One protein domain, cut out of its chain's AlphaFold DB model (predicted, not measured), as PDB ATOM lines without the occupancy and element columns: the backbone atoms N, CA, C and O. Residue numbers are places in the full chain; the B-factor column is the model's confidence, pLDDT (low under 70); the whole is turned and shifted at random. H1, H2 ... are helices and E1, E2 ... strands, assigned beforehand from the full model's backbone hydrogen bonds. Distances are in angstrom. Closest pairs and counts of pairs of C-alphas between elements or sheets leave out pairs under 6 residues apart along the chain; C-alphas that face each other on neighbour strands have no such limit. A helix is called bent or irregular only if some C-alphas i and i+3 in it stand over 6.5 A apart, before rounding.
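AT A GLANCE: This is residues 3 to 57 of the 58 residues of an uncharacterized protein of Streptomyces hygroscopicus subsp. jinggangensis (strain 5008) (UniProt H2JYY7). The model is a wide, open U: the long helix H1 makes the base, the short strand E1 stands beyond one end of it, and the shorter helix H2 stands beyond the other, on the same side of H1. The space between the two arms is empty, and the three named elements are apart from one another. The printed part has 55 residues, with one named strand and two named helices in the order E1, H1, H2, and its class is mostly helix. It is extended, with a radius of gyration of the C-alphas of 19.2 A, and flat, with spans of 46 by 32 by 16 A.

HOW THE PARTS SIT: Residues 3 to 4 form a short antiparallel pairing with residues 7 to 8 of E1, the strand of residues 7 to 10. E1 pairs with no named strand. A tight link of 4 residues leads to H1, the helix of residues 15 to 38. E1 and H1 are apart, with no C-alpha of the one within 8 A of the other. A short link of 7 residues leads on to H2, the helix of residues 46 to 56. H1 and H2 are apart by the same distance test, and E1 and H2 are apart too. In H1 and H2 every pair of O of residue i and N of residue i+4 is within hydrogen-bond range.

IN THESE COORDINATES: E1 runs from Lys 7 to Ala 10; C-alpha 7 is at (135.861, 139.254, 178.338). H1 runs from Ile 15, C-alpha at (147.785, 143.774, 158.542), to Ala 38, C-alpha at (169.481, 164.959, 175.119), and is 34.6 A long from first to last C-alpha. H2 runs from Ile 46 to Arg 56, 15.4 A from first to last C-alpha, and C-alpha 56 is at (165.927, 139.219, 190.987). Neither helix is bent.

THE WHOLE: The two C-alphas farthest apart are those of Arg 5 and Pro 42, at 48.9 A. The first and last printed C-alphas, of Thr 3 and Gly 57, are 35.4 A apart. Residues 4 to 10 and residues 12 to 57 stand free, with no C-alpha 8 or more residues away along the chain within 10 A. The printed part runs from 3 to 57 without a cut, and it has no long link between named elements. The mean pLDDT of the printed part is 93.7, and no printed residue is under 70.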
ATOM      1  N   THR A   3     135.704 137.780 171.833       96.31
ATOM      2  CA  THR A   3     135.341 137.706 173.252       96.31
ATOM      3  C   THR A   3     135.277 136.252 173.728       96.31
ATOM      4  O   THR A   3     134.859 135.357 172.998       96.31
ATOM      5  N   ARG A   4     135.698 135.994 174.973       95.50
ATOM      6  CA  ARG A   4     135.611 134.684 175.640       95.50
ATOM      7  C   ARG A   4     135.057 134.879 177.049       95.50
ATOM      8  O   ARG A   4     135.635 135.619 177.839       95.50
ATOM      9  N   ARG A   5     133.937 134.214 177.368       94.94
ATOM     10  CA  ARG A   5     133.227 134.342 178.665       94.94
ATOM     11  C   ARG A   5     132.924 135.806 179.040       94.94
ATOM     12  O   ARG A   5     133.158 136.221 180.168       94.94
ATOM     13  N   GLY A   6     132.484 136.605 178.066       94.38
ATOM     14  CA  GLY A   6     132.177 138.027 178.265       94.38
ATOM     15  C   GLY A   6     133.392 138.959 178.378       94.38
ATOM     16  O   GLY A   6     133.204 140.167 178.462       94.38
ATOM     17  N   LYS A   7     134.632 138.444 178.338       94.62
ATOM     18  CA  LYS A   7     135.861 139.254 178.338       94.62
ATOM     19  C   LYS A   7     136.412 139.408 176.925       94.62
ATOM     20  O   LYS A   7     136.419 138.444 176.161       94.62
ATOM     21  N   GLN A   8     136.883 140.601 176.578       95.12
ATOM     22  CA  GLN A   8     137.607 140.833 175.326       95.12
ATOM     23  C   GLN A   8     138.976 140.151 175.413       95.12
ATOM     24  O   GLN A   8     139.691 140.342 176.391       95.12
ATOM     25  N   VAL A   9     139.308 139.318 174.424       96.38
ATOM     26  CA  VAL A   9     140.557 138.533 174.414       96.38
ATOM     27  C   VAL A   9     141.427 138.781 173.187       96.38
ATOM     28  O   VAL A   9     142.613 138.485 173.235       96.38
ATOM     29  N   ALA A  10     140.872 139.324 172.100       94.75
ATOM     30  CA  ALA A  10     141.657 139.765 170.950       94.75
ATOM     31  C   ALA A  10     140.898 140.790 170.094       94.75
ATOM     32  O   ALA A  10     139.666 140.867 170.113       94.75
ATOM     33  N   ALA A  11     141.633 141.531 169.272       93.75
ATOM     34  CA  ALA A  11     141.092 142.332 168.183       93.75
ATOM     35  C   ALA A  11     141.613 141.784 166.849       93.75
ATOM     36  O   ALA A  11     142.757 141.356 166.754       93.75
ATOM     37  N   VAL A  12     140.758 141.786 165.825       95.06
ATOM     38  CA  VAL A  12     141.162 141.467 164.451       95.06
ATOM     39  C   VAL A  12     141.235 142.795 163.721       95.06
ATOM     40  O   VAL A  12     140.245 143.525 163.688       95.06
ATOM     41  N   VAL A  13     142.412 143.110 163.196       94.75
ATOM     42  CA  VAL A  13     142.698 144.327 162.434       94.75
ATOM     43  C   VAL A  13     143.326 143.934 161.103       94.75
ATOM     44  O   VAL A  13     143.813 142.812 160.954       94.75
ATOM     45  N   SER A  14     143.314 144.839 160.126       97.69
ATOM     46  CA  SER A  14     144.069 144.601 158.898       97.69
ATOM     47  C   SER A  14     145.570 144.599 159.195       97.69
ATOM     48  O   SER A  14     146.052 145.311 160.081       97.69
ATOM     49  N   ILE A  15     146.325 143.819 158.420       96.31
ATOM     50  CA  ILE A  15     147.785 143.774 158.542       96.31
ATOM     51  C   ILE A  15     148.422 145.154 158.311       96.31
ATOM     52  O   ILE A  15     149.429 145.481 158.928       96.31
ATOM     53  N   GLU A  16     147.811 145.993 157.475       97.44
ATOM     54  CA  GLU A  16     148.262 147.364 157.218       97.44
ATOM     55  C   GLU A  16     148.168 148.254 158.461       97.44
ATOM     56  O   GLU A  16     149.093 149.012 158.743       97.44
ATOM     57  N   VAL A  17     147.071 148.149 159.219       96.12
ATOM     58  CA  VAL A  17     146.898 148.896 160.472       96.12
ATOM     59  C   VAL A  17     147.920 148.433 161.504       96.12
ATOM     60  O   VAL A  17     148.544 149.272 162.148       96.12
ATOM     61  N   LEU A  18     148.141 147.120 161.621       95.75
ATOM     62  CA  LEU A  18     149.132 146.575 162.549       95.75
ATOM     63  C   LEU A  18     150.550 147.065 162.222       95.75
ATOM     64  O   LEU A  18     151.258 147.514 163.116       95.75
ATOM     65  N   ARG A  19     150.942 147.044 160.942       96.69
ATOM     66  CA  ARG A  19     152.257 147.535 160.494       96.69
ATOM     67  C   ARG A  19     152.451 149.018 160.789       96.69
ATOM     68  O   ARG A  19     153.464 149.397 161.362       96.69
ATOM     69  N   LYS A  20     151.456 149.852 160.463       97.12
ATOM     70  CA  LYS A  20     151.501 151.290 160.775       97.12
ATOM     71  C   LYS A  20     151.651 151.544 162.271       97.12
ATOM     72  O   LYS A  20     152.376 152.456 162.653       97.12
ATOM     73  N   TYR A  21     150.970 150.753 163.098       96.25
ATOM     74  CA  TYR A  21     151.077 150.865 164.548       96.25
ATOM     75  C   TYR A  21     152.480 150.494 165.043       96.25
ATOM     76  O   TYR A  21     153.049 151.243 165.824       96.25
ATOM     77  N   GLN A  22     153.065 149.403 164.536       95.25
ATOM     78  CA  GLN A  22     154.437 149.002 164.871       95.25
ATOM     79  C   GLN A  22     155.465 150.076 164.489       95.25
ATOM     80  O   GLN A  22     156.319 150.421 165.297       95.25
ATOM     81  N   GLU A  23     155.353 150.664 163.295       97.12
ATOM     82  CA  GLU A  23     156.230 151.772 162.891       97.12
ATOM     83  C   GLU A  23     156.079 152.999 163.798       97.12
ATOM     84  O   GLU A  23     157.044 153.710 164.070       97.12
ATOM     85  N   TRP A  24     154.852 153.299 164.230       97.12
ATOM     86  CA  TRP A  24     154.593 154.393 165.162       97.12
ATOM     87  C   TRP A  24     155.196 154.120 166.536       97.12
ATOM     88  O   TRP A  24     155.827 155.006 167.098       97.12
ATOM     89  N   GLU A  25     155.036 152.903 167.049       96.69
ATOM     90  CA  GLU A  25     155.624 152.465 168.313       96.69
ATOM     91  C   GLU A  25     157.155 152.555 168.280       96.69
ATOM     92  O   GLU A  25     157.758 153.092 169.203       96.69
ATOM     93  N   GLU A  26     157.795 152.132 167.189       96.69
ATOM     94  CA  GLU A  26     159.247 152.251 167.029       96.69
ATOM     95  C   GLU A  26     159.709 153.717 166.996       96.69
ATOM     96  O   GLU A  26     160.669 154.085 167.675       96.69
ATOM     97  N   ARG A  27     159.005 154.587 166.257       96.88
ATOM     98  CA  ARG A  27     159.291 156.035 166.253       96.88
ATOM     99  C   ARG A  27     159.131 156.645 167.641       96.88
ATOM    100  O   ARG A  27     159.914 157.511 168.017       96.88
ATOM    101  N   GLU A  28     158.136 156.191 168.393       96.75
ATOM    102  CA  GLU A  28     157.877 156.653 169.751       96.75
ATOM    103  C   GLU A  28     158.984 156.238 170.721       96.75
ATOM    104  O   GLU A  28     159.469 157.057 171.500       96.75
ATOM    105  N   ILE A  29     159.435 154.987 170.632       96.56
ATOM    106  CA  ILE A  29     160.571 154.490 171.410       96.56
ATOM    107  C   ILE A  29     161.823 155.305 171.087       96.56
ATOM    108  O   ILE A  29     162.493 155.777 172.005       96.56
ATOM    109  N   ASN A  30     162.115 155.519 169.801       96.62
ATOM    110  CA  ASN A  30     163.274 156.307 169.381       96.62
ATOM    111  C   ASN A  30     163.198 157.744 169.900       96.62
ATOM    112  O   ASN A  30     164.184 158.250 170.426       96.62
ATOM    113  N   ARG A  31     162.013 158.365 169.871       96.62
ATOM    114  CA  ARG A  31     161.795 159.689 170.461       96.62
ATOM    115  C   ARG A  31     162.126 159.717 171.954       96.62
ATOM    116  O   ARG A  31     162.831 160.615 172.398       96.62
ATOM    117  N   ILE A  32     161.665 158.730 172.721       95.06
ATOM    118  CA  ILE A  32     161.967 158.636 174.159       95.06
ATOM    119  C   ILE A  32     163.472 158.443 174.395       95.06
ATOM    120  O   ILE A  32     164.023 158.996 175.348       95.06
ATOM    121  N   ILE A  33     164.145 157.654 173.552       94.00
ATOM    122  CA  ILE A  33     165.601 157.479 173.617       94.00
ATOM    123  C   ILE A  33     166.297 158.816 173.364       94.00
ATOM    124  O   ILE A  33     167.119 159.223 174.183       94.00
ATOM    125  N   ASP A  34     165.939 159.516 172.289       95.56
ATOM    126  CA  ASP A  34     166.525 160.807 171.929       95.56
ATOM    127  C   ASP A  34     166.319 161.847 173.039       95.56
ATOM    128  O   ASP A  34     167.265 162.530 173.430       95.56
ATOM    129  N   GLU A  35     165.118 161.923 173.618       93.94
ATOM    130  CA  GLU A  35     164.807 162.804 174.751       93.94
ATOM    131  C   GLU A  35     165.681 162.503 175.978       93.94
ATOM    132  O   GLU A  35     166.208 163.420 176.615       93.94
ATOM    133  N   ARG A  36     165.884 161.219 176.302       91.00
ATOM    134  CA  ARG A  36     166.754 160.803 177.415       91.00
ATOM    135  C   ARG A  36     168.227 161.071 177.129       91.00
ATOM    136  O   ARG A  36     168.961 161.443 178.040       91.00
ATOM    137  N   MET A  37     168.663 160.897 175.885       90.38
ATOM    138  CA  MET A  37     170.040 161.165 175.468       90.38
ATOM    139  C   MET A  37     170.343 162.665 175.394       90.38
ATOM    140  O   MET A  37     171.484 163.059 175.629       90.38
ATOM    141  N   ALA A  38     169.343 163.505 175.117       93.31
ATOM    142  CA  ALA A  38     169.481 164.959 175.119       93.31
ATOM    143  C   ALA A  38     169.740 165.533 176.524       93.31
ATOM    144  O   ALA A  38     170.386 166.572 176.652       93.31
ATOM    145  N   ASN A  39     169.269 164.859 177.577       90.00
ATOM    146  CA  ASN A  39     169.563 165.202 178.968       90.00
ATOM    147  C   ASN A  39     169.947 163.940 179.760       90.00
ATOM    148  O   ASN A  39     169.117 163.400 180.503       90.00
ATOM    149  N   PRO A  40     171.184 163.442 179.588       85.00
ATOM    150  CA  PRO A  40     171.582 162.165 180.148       85.00
ATOM    151  C   PRO A  40     171.620 162.250 181.674       85.00
ATOM    152  O   PRO A  40     172.341 163.060 182.260       85.00
ATOM    153  N   ALA A  41     170.851 161.381 182.328       84.25
ATOM    154  CA  ALA A  41     170.992 161.163 183.759       84.25
ATOM    155  C   ALA A  41     172.385 160.572 184.062       84.25
ATOM    156  O   ALA A  41     172.947 159.864 183.218       84.25
ATOM    157  N   PRO A  42     172.945 160.815 185.261       88.56
ATOM    158  CA  PRO A  42     174.139 160.108 185.707       88.56
ATOM    159  C   PRO A  42     173.949 158.594 185.569       88.56
ATOM    160  O   PRO A  42     172.913 158.053 185.964       88.56
ATOM    161  N   GLY A  43     174.940 157.917 184.989       87.88
ATOM    162  CA  GLY A  43     174.908 156.465 184.832       87.88
ATOM    163  C   GLY A  43     174.916 155.741 186.180       87.88
ATOM    164  O   GLY A  43     175.429 156.258 187.173       87.88
ATOM    165  N   ILE A  44     174.372 154.524 186.200       92.06
ATOM    166  CA  ILE A  44     174.453 153.614 187.349       92.06
ATOM    167  C   ILE A  44     175.686 152.717 187.158       92.06
ATOM    168  O   ILE A  44     175.860 152.185 186.055       92.06
ATOM    169  N   PRO A  45     176.546 152.538 188.180       95.56
ATOM    170  CA  PRO A  45     177.665 151.605 188.110       95.56
ATOM    171  C   PRO A  45     177.205 150.191 187.751       95.56
ATOM    172  O   PRO A  45     176.169 149.713 188.220       95.56
ATOM    173  N   ILE A  46     177.989 149.501 186.925       92.88
ATOM    174  CA  ILE A  46     177.619 148.172 186.429       92.88
ATOM    175  C   ILE A  46     177.523 147.144 187.567       92.88
ATOM    176  O   ILE A  46     176.702 146.231 187.507       92.88
ATOM    177  N   GLU A  47     178.300 147.322 188.635       95.75
ATOM    178  CA  GLU A  47     178.310 146.465 189.820       95.75
ATOM    179  C   GLU A  47     176.957 146.474 190.538       95.75
ATOM    180  O   GLU A  47     176.501 145.437 191.025       95.75
ATOM    181  N   ASP A  48     176.292 147.629 190.576       95.06
ATOM    182  CA  ASP A  48     174.984 147.776 191.208       95.06
ATOM    183  C   ASP A  48     173.878 147.148 190.354       95.06
ATOM    184  O   ASP A  48     173.019 146.447 190.890       95.06
ATOM    185  N   ILE A  49     173.964 147.279 189.024       93.38
ATOM    186  CA  ILE A  49     173.058 146.600 188.083       93.38
ATOM    187  C   ILE A  49     173.192 145.079 188.185       93.38
ATOM    188  O   ILE A  49     172.188 144.363 188.228       93.38
ATOM    189  N   MET A  50     174.423 144.565 188.247       93.44
ATOM    190  CA  MET A  50     174.678 143.130 188.401       93.44
ATOM    191  C   MET A  50     174.107 142.604 189.718       93.44
ATOM    192  O   MET A  50     173.451 141.562 189.731       93.44
ATOM    193  N   ARG A  51     174.315 143.338 190.817       94.94
ATOM    194  CA  ARG A  51     173.787 142.993 192.141       94.94
ATOM    195  C   ARG A  51     172.260 142.909 192.140       94.94
ATOM    196  O   ARG A  51     171.721 141.925 192.640       94.94
ATOM    197  N   GLU A  52     171.577 143.905 191.572       93.81
ATOM    198  CA  GLU A  52     170.112 143.925 191.455       93.81
ATOM    199  C   GLU A  52     169.602 142.767 190.587       93.81
ATOM    200  O   GLU A  52     168.704 142.030 190.994       93.81
ATOM    201  N   THR A  53     170.207 142.571 189.412       93.00
ATOM    202  CA  THR A  53     169.766 141.562 188.438       93.00
ATOM    203  C   THR A  53     169.905 140.144 188.992       93.00
ATOM    204  O   THR A  53     168.963 139.358 188.917       93.00
ATOM    205  N   LEU A  54     171.049 139.821 189.606       91.19
ATOM    206  CA  LEU A  54     171.291 138.504 190.211       91.19
ATOM    207  C   LEU A  54     170.391 138.239 191.425       91.19
ATOM    208  O   LEU A  54     170.032 137.093 191.679       91.19
ATOM    209  N   ALA A  55     170.006 139.284 192.163       90.75
ATOM    210  CA  ALA A  55     169.056 139.170 193.266       90.75
ATOM    211  C   ALA A  55     167.610 138.945 192.793       90.75
ATOM    212  O   ALA A  55     166.792 138.444 193.566       90.75
ATOM    213  N   ARG A  56     167.285 139.306 191.544       85.81
ATOM    214  CA  ARG A  56     165.927 139.219 190.987       85.81
ATOM    215  C   ARG A  56     165.487 137.784 190.680       85.81
ATOM    216  O   ARG A  56     164.293 137.519 190.749       85.81
ATOM    217  N   GLY A  57     166.434 136.875 190.420       73.25
ATOM    218  CA  GLY A  57     166.209 135.423 190.371       73.25
ATOM    219  C   GLY A  57     165.117 134.940 189.408       73.25
ATOM    220  O   GLY A  57     164.498 133.920 189.703       73.25
TER     221      GLY A  57